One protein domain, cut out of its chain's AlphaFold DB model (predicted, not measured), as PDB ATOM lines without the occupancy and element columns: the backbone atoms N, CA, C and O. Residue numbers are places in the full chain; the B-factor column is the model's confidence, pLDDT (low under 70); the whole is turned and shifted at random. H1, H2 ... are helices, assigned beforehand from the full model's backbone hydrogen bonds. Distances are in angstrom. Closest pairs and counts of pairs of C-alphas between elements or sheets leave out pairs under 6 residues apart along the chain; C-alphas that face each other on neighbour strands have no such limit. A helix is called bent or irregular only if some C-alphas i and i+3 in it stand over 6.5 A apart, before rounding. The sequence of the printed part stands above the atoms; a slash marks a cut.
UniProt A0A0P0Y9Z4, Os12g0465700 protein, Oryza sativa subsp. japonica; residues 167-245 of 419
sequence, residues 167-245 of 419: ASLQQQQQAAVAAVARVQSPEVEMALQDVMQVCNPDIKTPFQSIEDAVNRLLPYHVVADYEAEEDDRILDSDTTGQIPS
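What this domain is: This is residues 167 to 245 of the 419 residues of the protein "Os12g0465700 protein" of Oryza sativa subsp. japonica (UniProt A0A0P0Y9Z4). Four helices are strung out in an open, extended chain with few contacts: H2 and H3 meet about perpendicular, while H1 at one end and H4 at the other reach away as arms that touch no other helix. The ten-residue link between H2 and H3 makes a wide loop that brings the later part of H3 back onto H2. The printed part has 79 residues with four named helices, in the order H1, H2, H3, H4, and no named strand; its class is all helix. It is extended, with a radius of gyration of the C-alphas of 22.2 A, and its flat outline spans 74 by 39 by 17 A.

How they stand to each other: H1, residues 167 to 183, stands free, and it and H2, residues 186 to 199, meet only through their tight link of 2 residues. H2 touches H3, residues 210 to 222, with its residues 194 to 198 alone, and H3 touches it with residues 216 to 220 alone. Their closest C-alphas, those of Asp 194 and Pro 219, are 4.7 A apart, and their lines stand about perpendicular, at 79 degrees. H4, residues 228 to 237, is apart from H1, H2 and H3. Every O i to N i+4 pair is within hydrogen-bond range in H1, H2 and H4, but 5 of 9 are in H3, which is only just irregular: C-alphas 216 and 219 are 6.8 A apart.

Where its parts are: H1 begins at C-alpha 167, (289.533, 275.937, 239.475), and is 24.2 A long. H2 is 20.0 A long, H3 19.6 A and H4 14.4 A. H4 ends at C-alpha 237, (267.956, 318.797, 283.242).

The domain as a whole: The C-alphas farthest apart, those of Ala 167 and Gln 242, are 73.8 A apart. The printed part has no cut, and no link between helices is long. The mean pLDDT of the printed part is 72.9; residues 167 to 184 and 224 to 243 are under 70.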
ATOM      1  N   ALA A 167     290.986 276.130 239.455       55.76
ATOM      2  CA  ALA A 167     289.533 275.937 239.475       55.76
ATOM      3  C   ALA A 167     288.871 276.627 240.686       55.76
ATOM      4  O   ALA A 167     287.815 277.248 240.547       55.76
ATOM      5  N   SER A 168     289.528 276.609 241.850       57.60
ATOM      6  CA  SER A 168     289.051 277.302 243.054       57.60
ATOM      7  C   SER A 168     289.064 278.827 242.900       57.60
ATOM      8  O   SER A 168     288.165 279.504 243.398       57.60
ATOM      9  N   LEU A 169     290.037 279.381 242.166       56.46
ATOM     10  CA  LEU A 169     290.144 280.830 241.966       56.46
ATOM     11  C   LEU A 169     289.041 281.372 241.040       56.46
ATOM     12  O   LEU A 169     288.508 282.454 241.283       56.46
ATOM     13  N   GLN A 170     288.633 280.602 240.025       56.21
ATOM     14  CA  GLN A 170     287.540 281.000 239.130       56.21
ATOM     15  C   GLN A 170     286.169 280.932 239.828       56.21
ATOM     16  O   GLN A 170     285.327 281.808 239.620       56.21
ATOM     17  N   GLN A 171     285.965 279.964 240.730       58.16
ATOM     18  CA  GLN A 171     284.738 279.882 241.530       58.16
ATOM     19  C   GLN A 171     284.684 280.962 242.624       58.16
ATOM     20  O   GLN A 171     283.611 281.502 242.898       58.16
ATOM     21  N   GLN A 172     285.830 281.363 243.188       57.94
ATOM     22  CA  GLN A 172     285.898 282.479 244.134       57.94
ATOM     23  C   GLN A 172     285.647 283.834 243.456       57.94
ATOM     24  O   GLN A 172     285.086 284.724 244.088       57.94
ATOM     25  N   GLN A 173     285.961 283.989 242.167       55.12
ATOM     26  CA  GLN A 173     285.656 285.222 241.436       55.12
ATOM     27  C   GLN A 173     284.162 285.332 241.081       55.12
ATOM     28  O   GLN A 173     283.591 286.406 241.228       55.12
ATOM     29  N   GLN A 174     283.474 284.233 240.746       54.96
ATOM     30  CA  GLN A 174     282.005 284.246 240.619       54.96
ATOM     31  C   GLN A 174     281.291 284.391 241.970       54.96
ATOM     32  O   GLN A 174     280.279 285.086 242.043       54.96
ATOM     33  N   ALA A 175     281.835 283.822 243.051       57.37
ATOM     34  CA  ALA A 175     281.333 284.065 244.401       57.37
ATOM     35  C   ALA A 175     281.590 285.506 244.865       57.37
ATOM     36  O   ALA A 175     280.745 286.054 245.556       57.37
ATOM     37  N   ALA A 176     282.691 286.147 244.453       56.08
ATOM     38  CA  ALA A 176     282.963 287.556 244.732       56.08
ATOM     39  C   ALA A 176     282.025 288.481 243.946       56.08
ATOM     40  O   ALA A 176     281.499 289.422 244.522       56.08
ATOM     41  N   VAL A 177     281.722 288.186 242.677       56.46
ATOM     42  CA  VAL A 177     280.726 288.958 241.909       56.46
ATOM     43  C   VAL A 177     279.313 288.736 242.467       56.46
ATOM     44  O   VAL A 177     278.554 289.691 242.597       56.46
ATOM     45  N   ALA A 178     278.973 287.516 242.897       55.17
ATOM     46  CA  ALA A 178     277.714 287.231 243.592       55.17
ATOM     47  C   ALA A 178     277.666 287.805 245.023       55.17
ATOM     48  O   ALA A 178     276.584 288.110 245.518       55.17
ATOM     49  N   ALA A 179     278.812 287.972 245.689       53.48
ATOM     50  CA  ALA A 179     278.919 288.624 246.991       53.48
ATOM     51  C   ALA A 179     278.797 290.143 246.851       53.48
ATOM     52  O   ALA A 179     278.056 290.743 247.612       53.48
ATOM     53  N   VAL A 180     279.409 290.754 245.830       53.69
ATOM     54  CA  VAL A 180     279.200 292.173 245.494       53.69
ATOM     55  C   VAL A 180     277.743 292.412 245.088       53.69
ATOM     56  O   VAL A 180     277.137 293.369 245.552       53.69
ATOM     57  N   ALA A 181     277.128 291.497 244.330       51.01
ATOM     58  CA  ALA A 181     275.698 291.559 244.021       51.01
ATOM     59  C   ALA A 181     274.794 291.336 245.253       51.01
ATOM     60  O   ALA A 181     273.684 291.852 245.283       51.01
ATOM     61  N   ARG A 182     275.254 290.606 246.281       50.87
ATOM     62  CA  ARG A 182     274.544 290.454 247.569       50.87
ATOM     63  C   ARG A 182     274.774 291.606 248.550       50.87
ATOM     64  O   ARG A 182     273.982 291.746 249.473       50.87
ATOM     65  N   VAL A 183     275.823 292.409 248.363       53.77
ATOM     66  CA  VAL A 183     276.078 293.638 249.138       53.77
ATOM     67  C   VAL A 183     275.281 294.825 248.585       53.77
ATOM     68  O   VAL A 183     275.094 295.812 249.289       53.77
ATOM     69  N   GLN A 184     274.726 294.716 247.376       55.44
ATOM     70  CA  GLN A 184     273.722 295.661 246.886       55.44
ATOM     71  C   GLN A 184     272.361 295.347 247.521       55.44
ATOM     72  O   GLN A 184     271.454 294.825 246.874       55.44
ATOM     73  N   SER A 185     272.228 295.604 248.825       73.44
ATOM     74  CA  SER A 185     270.901 295.747 249.416       73.44
ATOM     75  C   SER A 185     270.239 296.993 248.806       73.44
ATOM     76  O   SER A 185     270.942 297.962 248.504       73.44
ATOM     77  N   PRO A 186     268.906 297.009 248.628       81.59
ATOM     78  CA  PRO A 186     268.207 298.190 248.109       81.59
ATOM     79  C   PRO A 186     268.488 299.443 248.955       81.59
ATOM     80  O   PRO A 186     268.490 300.552 248.442       81.59
ATOM     81  N   GLU A 187     268.794 299.268 250.243       82.79
ATOM     82  CA  GLU A 187     269.207 300.336 251.154       82.79
ATOM     83  C   GLU A 187     270.558 300.964 250.784       82.79
ATOM     84  O   GLU A 187     270.685 302.183 250.820       82.79
ATOM     85  N   VAL A 188     271.549 300.166 250.366       84.75
ATOM     86  CA  VAL A 188     272.858 300.686 249.929       84.75
ATOM     87  C   VAL A 188     272.735 301.441 248.606       84.75
ATOM     88  O   VAL A 188     273.394 302.462 248.427       84.75
ATOM     89  N   GLU A 189     271.879 300.977 247.691       85.44
ATOM     90  CA  GLU A 189     271.608 301.684 246.433       85.44
ATOM     91  C   GLU A 189     270.904 303.030 246.684       85.44
ATOM     92  O   GLU A 189     271.332 304.048 246.139       85.44
ATOM     93  N   MET A 190     269.905 303.060 247.578       85.13
ATOM     94  CA  MET A 190     269.251 304.305 248.009       85.13
ATOM     95  C   MET A 190     270.242 305.259 248.692       85.13
ATOM     96  O   MET A 190     270.328 306.423 248.312       85.13
ATOM     97  N   ALA A 191     271.064 304.765 249.624       84.54
ATOM     98  CA  ALA A 191     272.073 305.578 250.300       84.54
ATOM     99  C   ALA A 191     273.121 306.137 249.322       84.54
ATOM    100  O   ALA A 191     273.544 307.283 249.455       84.54
ATOM    101  N   LEU A 192     273.528 305.366 248.307       86.55
ATOM    102  CA  LEU A 192     274.447 305.848 247.274       86.55
ATOM    103  C   LEU A 192     273.810 306.960 246.430       86.55
ATOM    104  O   LEU A 192     274.480 307.947 246.116       86.55
ATOM    105  N   GLN A 193     272.527 306.821 246.085       86.22
ATOM    106  CA  GLN A 193     271.777 307.857 245.380       86.22
ATOM    107  C   GLN A 193     271.677 309.143 246.214       86.22
ATOM    108  O   GLN A 193     271.928 310.228 245.681       86.22
ATOM    109  N   ASP A 194     271.390 309.032 247.511       87.06
ATOM    110  CA  ASP A 194     271.322 310.178 248.422       87.06
ATOM    111  C   ASP A 194     272.682 310.867 248.562       87.06
ATOM    112  O   ASP A 194     272.778 312.080 248.387       87.06
ATOM    113  N   VAL A 195     273.762 310.104 248.763       86.96
ATOM    114  CA  VAL A 195     275.135 310.639 248.819       86.96
ATOM    115  C   VAL A 195     275.484 311.377 247.524       86.96
ATOM    116  O   VAL A 195     276.056 312.467 247.568       86.96
ATOM    117  N   MET A 196     275.107 310.835 246.362       87.58
ATOM    118  CA  MET A 196     275.315 311.521 245.086       87.58
ATOM    119  C   MET A 196     274.559 312.851 245.000       87.58
ATOM    120  O   MET A 196     275.119 313.811 244.466       87.58
ATOM    121  N   GLN A 197     273.331 312.932 245.520       87.87
ATOM    122  CA  GLN A 197     272.570 314.184 245.556       87.87
ATOM    123  C   GLN A 197     273.161 315.187 246.550       87.87
ATOM    124  O   GLN A 197     273.331 316.354 246.206       87.87
ATOM    125  N   VAL A 198     273.570 314.729 247.736       86.54
ATOM    126  CA  VAL A 198     274.230 315.569 248.744       86.54
ATOM    127  C   VAL A 198     275.526 316.172 248.203       86.54
ATOM    128  O   VAL A 198     275.782 317.359 248.414       86.54
ATOM    129  N   CYS A 199     276.330 315.382 247.481       88.08
ATOM    130  CA  CYS A 199     277.578 315.839 246.868       88.08
ATOM    131  C   CYS A 199     277.376 316.734 245.633       88.08
ATOM    132  O   CYS A 199     278.327 317.393 245.214       88.08
ATOM    133  N   ASN A 200     276.174 316.772 245.048       87.83
ATOM    134  CA  ASN A 200     275.860 317.567 243.859       87.83
ATOM    135  C   ASN A 200     274.558 318.369 244.048       87.83
ATOM    136  O   ASN A 200     273.596 318.148 243.308       87.83
ATOM    137  N   PRO A 201     274.514 319.314 245.008       87.11
ATOM    138  CA  PRO A 201     273.339 320.146 245.211       87.11
ATOM    139  C   PRO A 201     273.020 320.940 243.947       87.11
ATOM    140  O   PRO A 201     273.864 321.676 243.424       87.11
ATOM    141  N   ASP A 202     271.761 320.908 243.523       86.80
ATOM    142  CA  ASP A 202     271.246 321.986 242.694       86.80
ATOM    143  C   ASP A 202     270.977 323.198 243.597       86.80
ATOM    144  O   ASP A 202     270.016 323.211 244.358       86.80
ATOM    145  N   ILE A 203     271.847 324.206 243.551       87.32
ATOM    146  CA  ILE A 203     271.684 325.466 244.305       87.32
ATOM    147  C   ILE A 203     271.062 326.556 243.413       87.32
ATOM    148  O   ILE A 203     270.646 327.609 243.887       87.32
ATOM    149  N   LYS A 204     271.021 326.338 242.094       91.33
ATOM    150  CA  LYS A 204     270.683 327.387 241.124       91.33
ATOM    151  C   LYS A 204     269.206 327.384 240.760       91.33
ATOM    152  O   LYS A 204     268.666 328.445 240.452       91.33
ATOM    153  N   THR A 205     268.561 326.223 240.784       90.29
ATOM    154  CA  THR A 205     267.151 326.107 240.412       90.29
ATOM    155  C   THR A 205     266.260 326.362 241.632       90.29
ATOM    156  O   THR A 205     266.386 325.636 242.625       90.29
ATOM    157  N   PRO A 206     265.341 327.348 241.595       92.82
ATOM    158  CA  PRO A 206     264.362 327.539 242.665       92.82
ATOM    159  C   PRO A 206     263.426 326.325 242.771       92.82
ATOM    160  O   PRO A 206     263.230 325.606 241.792       92.82
ATOM    161  N   PHE A 207     262.844 326.101 243.949       93.78
ATOM    162  CA  PHE A 207     261.876 325.019 244.136       93.78
ATOM    163  C   PHE A 207     260.603 325.273 243.324       93.78
ATOM    164  O   PHE A 207     260.049 326.374 243.354       93.78
ATOM    165  N   GLN A 208     260.140 324.256 242.598       92.19
ATOM    166  CA  GLN A 208     258.936 324.336 241.760       92.19
ATOM    167  C   GLN A 208     257.653 324.014 242.541       92.19
ATOM    168  O   GLN A 208     256.579 324.506 242.196       92.19
ATOM    169  N   SER A 209     257.759 323.206 243.597       94.41
ATOM    170  CA  SER A 209     256.670 322.864 244.515       94.41
ATOM    171  C   SER A 209     257.221 322.431 245.882       94.41
ATOM    172  O   SER A 209     258.436 322.327 246.068       94.41
ATOM    173  N   ILE A 210     256.333 322.173 246.849       94.42
ATOM    174  CA  ILE A 210     256.722 321.629 248.162       94.42
ATOM    175  C   ILE A 210     257.324 320.231 247.992       94.42
ATOM    176  O   ILE A 210     258.327 319.917 248.620       94.42
ATOM    177  N   GLU A 211     256.758 319.410 247.112       94.13
ATOM    178  CA  GLU A 211     257.253 318.066 246.820       94.13
ATOM    179  C   GLU A 211     258.658 318.112 246.203       94.13
ATOM    180  O   GLU A 211     259.504 317.300 246.563       94.13
ATOM    181  N   ASP A 212     258.936 319.080 245.322       93.72
ATOM    182  CA  ASP A 212     260.282 319.317 244.780       93.72
ATOM    183  C   ASP A 212     261.280 319.691 245.886       93.72
ATOM    184  O   ASP A 212     262.369 319.120 245.967       93.72
ATOM    185  N   ALA A 213     260.884 320.590 246.795       91.55
ATOM    186  CA  ALA A 213     261.706 320.951 247.946       91.55
ATOM    187  C   ALA A 213     261.984 319.747 248.853       91.55
ATOM    188  O   ALA A 213     263.134 319.509 249.213       91.55
ATOM    189  N   VAL A 214     260.956 318.954 249.171       90.01
ATOM    190  CA  VAL A 214     261.095 317.733 249.974       90.01
ATOM    191  C   VAL A 214     262.052 316.759 249.287       90.01
ATOM    192  O   VAL A 214     263.024 316.351 249.906       90.01
ATOM    193  N   ASN A 215     261.874 316.453 248.001       88.92
ATOM    194  CA  ASN A 215     262.734 315.497 247.291       88.92
ATOM    195  C   ASN A 215     264.202 315.942 247.192       88.92
ATOM    196  O   ASN A 215     265.095 315.103 247.272       88.92
ATOM    197  N   ARG A 216     264.464 317.246 247.032       89.92
ATOM    198  CA  ARG A 216     265.831 317.794 246.954       89.92
ATOM    199  C   ARG A 216     266.500 317.939 248.319       89.92
ATOM    200  O   ARG A 216     267.725 317.902 248.392       89.92
ATOM    201  N   LEU A 217     265.721 318.126 249.386       88.92
ATOM    202  CA  LEU A 217     266.235 318.298 250.747       88.92
ATOM    203  C   LEU A 217     266.302 316.984 251.538       88.92
ATOM    204  O   LEU A 217     267.130 316.879 252.438       88.92
ATOM    205  N   LEU A 218     265.493 315.978 251.188       88.28
ATOM    206  CA  LEU A 218     265.474 314.664 251.841       88.28
ATOM    207  C   LEU A 218     266.868 314.018 251.961       88.28
ATOM    208  O   LEU A 218     267.201 313.604 253.071       88.28
ATOM    209  N   PRO A 219     267.722 314.000 250.914       87.36
ATOM    210  CA  PRO A 219     269.069 313.431 251.018       87.36
ATOM    211  C   PRO A 219     269.944 314.082 252.100       87.36
ATOM    212  O   PRO A 219     270.817 313.432 252.672       87.36
ATOM    213  N   TYR A 220     269.706 315.359 252.426       86.09
ATOM    214  CA  TYR A 220     270.463 316.077 253.454       86.09
ATOM    215  C   TYR A 220     270.068 315.686 254.873       86.09
ATOM    216  O   TYR A 220     270.822 315.992 255.789       86.09
ATOM    217  N   HIS A 221     268.946 314.993 255.081       79.99
ATOM    218  CA  HIS A 221     268.530 314.567 256.418       79.99
ATOM    219  C   HIS A 221     269.583 313.681 257.104       79.99
ATOM    220  O   HIS A 221     269.746 313.768 258.313       79.99
ATOM    221  N   VAL A 222     270.337 312.887 256.335       70.31
ATOM    222  CA  VAL A 222     271.393 312.003 256.860       70.31
ATOM    223  C   VAL A 222     272.662 312.775 257.255       70.31
ATOM    224  O   VAL A 222     273.423 312.309 258.095       70.31
ATOM    225  N   VAL A 223     272.905 313.942 256.646       71.07
ATOM    226  CA  VAL A 223     274.100 314.780 256.893       71.07
ATOM    227  C   VAL A 223     273.794 315.963 257.805       71.07
ATOM    228  O   VAL A 223     274.700 316.578 258.355       71.07
ATOM    229  N   ALA A 224     272.520 316.300 257.971       69.29
ATOM    230  CA  ALA A 224     272.098 317.225 258.994       69.29
ATOM    231  C   ALA A 224     272.393 316.569 260.344       69.29
ATOM    232  O   ALA A 224     271.690 315.643 260.749       69.29
ATOM    233  N   ASP A 225     273.428 317.063 261.021       64.63
ATOM    234  CA  ASP A 225     273.665 316.838 262.443       64.63
ATOM    235  C   ASP A 225     272.459 317.412 263.206       64.63
ATOM    236  O   ASP A 225     272.462 318.543 263.690       64.63
ATOM    237  N   TYR A 226     271.353 316.666 263.225       55.31
ATOM    238  CA  TYR A 226     270.228 316.952 264.093       55.31
ATOM    239  C   TYR A 226     270.715 316.650 265.509       55.31
ATOM    240  O   TYR A 226     270.655 315.510 265.968       55.31
ATOM    241  N   GLU A 227     271.219 317.673 266.198       59.35
ATOM    242  CA  GLU A 227     271.542 317.632 267.627       59.35
ATOM    243  C   GLU A 227     270.269 317.553 268.490       59.35
ATOM    244  O   GLU A 227     270.054 318.340 269.408       59.35
ATOM    245  N   ALA A 228     269.395 316.582 268.214       59.63
ATOM    246  CA  ALA A 228     268.217 316.322 269.037       59.63
ATOM    247  C   ALA A 228     268.605 316.012 270.498       59.63
ATOM    248  O   ALA A 228     267.846 316.308 271.416       59.63
ATOM    249  N   GLU A 229     269.817 315.493 270.730       57.52
ATOM    250  CA  GLU A 229     270.315 315.216 272.078       57.52
ATOM    251  C   GLU A 229     270.535 316.469 272.942       57.52
ATOM    252  O   GLU A 229     270.556 316.339 274.166       57.52
ATOM    253  N   GLU A 230     270.708 317.667 272.371       56.81
ATOM    254  CA  GLU A 230     270.832 318.884 273.188       56.81
ATOM    255  C   GLU A 230     269.468 319.394 273.676       56.81
ATOM    256  O   GLU A 230     269.355 319.825 274.827       56.81
ATOM    257  N   ASP A 231     268.423 319.282 272.851       58.54
ATOM    258  CA  ASP A 231     267.066 319.709 273.218       58.54
ATOM    259  C   ASP A 231     266.470 318.816 274.321       58.54
ATOM    260  O   ASP A 231     265.870 319.326 275.274       58.54
ATOM    261  N   ASP A 232     266.717 317.501 274.270       60.16
ATOM    262  CA  ASP A 232     266.276 316.571 275.319       60.16
ATOM    263  C   ASP A 232     267.024 316.805 276.642       60.16
ATOM    264  O   ASP A 232     266.427 316.776 277.719       60.16
ATOM    265  N   ARG A 233     268.321 317.147 276.592       57.84
ATOM    266  CA  ARG A 233     269.090 317.478 277.806       57.84
ATOM    267  C   ARG A 233     268.557 318.722 278.501       57.84
ATOM    268  O   ARG A 233     268.608 318.777 279.729       57.84
ATOM    269  N   ILE A 234     268.054 319.709 277.763       57.68
ATOM    270  CA  ILE A 234     267.474 320.925 278.348       57.68
ATOM    271  C   ILE A 234     266.128 320.617 279.022       57.68
ATOM    272  O   ILE A 234     265.865 321.143 280.103       57.68
ATOM    273  N   LEU A 235     265.312 319.739 278.431       57.38
ATOM    274  CA  LEU A 235     264.029 319.321 279.005       57.38
ATOM    275  C   LEU A 235     264.196 318.420 280.239       57.38
ATOM    276  O   LEU A 235     263.465 318.595 281.213       57.38
ATOM    277  N   ASP A 236     265.178 317.517 280.239       59.24
ATOM    278  CA  ASP A 236     265.407 316.582 281.349       59.24
ATOM    279  C   ASP A 236     266.247 317.177 282.495       59.24
ATOM    280  O   ASP A 236     266.124 316.748 283.645       59.24
ATOM    281  N   SER A 237     267.097 318.176 282.217       61.83
ATOM    282  CA  SER A 237     267.956 318.797 283.242       61.83
ATOM    283  C   SER A 237     267.267 319.920 284.022       61.83
ATOM    284  O   SER A 237     267.758 320.308 285.086       61.83
ATOM    285  N   ASP A 238     266.137 320.449 283.539       60.47
ATOM    286  CA  ASP A 238     265.415 321.519 284.227       60.47
ATOM    287  C   ASP A 238     264.374 320.995 285.225       60.47
ATOM    288  O   ASP A 238     263.164 321.107 285.034       60.47
ATOM    289  N   THR A 239     264.825 320.486 286.372       62.87
ATOM    290  CA  THR A 239     263.910 320.174 287.484       62.87
ATOM    291  C   THR A 239     263.331 321.423 288.168       62.87
ATOM    292  O   THR A 239     262.522 321.290 289.086       62.87
ATOM    293  N   THR A 240     263.750 322.636 287.776       68.08
ATOM    294  CA  THR A 240     263.456 323.895 288.495       68.08
ATOM    295  C   THR A 240     262.590 324.869 287.678       68.08
ATOM    296  O   THR A 240     262.103 325.858 288.226       68.08
ATOM    297  N   GLY A 241     262.371 324.609 286.385       65.00
ATOM    298  CA  GLY A 241     261.721 325.539 285.457       65.00
ATOM    299  C   GLY A 241     262.513 326.836 285.238       65.00
ATOM    300  O   GLY A 241     261.913 327.871 284.949       65.00
ATOM    301  N   GLN A 242     263.826 326.824 285.484       66.22
ATOM    302  CA  GLN A 242     264.691 328.013 285.437       66.22
ATOM    303  C   GLN A 242     265.531 328.091 284.161       66.22
ATOM    304  O   GLN A 242     266.181 329.114 283.938       66.22
ATOM    305  N   ILE A 243     265.559 327.045 283.330       65.83
ATOM    306  CA  ILE A 243     266.388 327.042 282.127       65.83
ATOM    307  C   ILE A 243     265.645 327.808 281.022       65.83
ATOM    308  O   ILE A 243     264.552 327.408 280.615       65.83
ATOM    309  N   PRO A 244     266.195 328.934 280.526       70.43
ATOM    310  CA  PRO A 244     265.557 329.701 279.466       70.43
ATOM    311  C   PRO A 244     265.433 328.845 278.206       70.43
ATOM    312  O   PRO A 244     266.386 328.173 277.803       70.43
ATOM    313  N   SER A 245     264.265 328.909 277.563       78.79
ATOM    314  CA  SER A 245     264.009 328.243 276.282       78.79
ATOM    315  C   SER A 245     265.036 328.653 275.221       78.79
ATOM    316  O   SER A 245     265.608 329.743 275.283       78.79
TER     317      SER A 245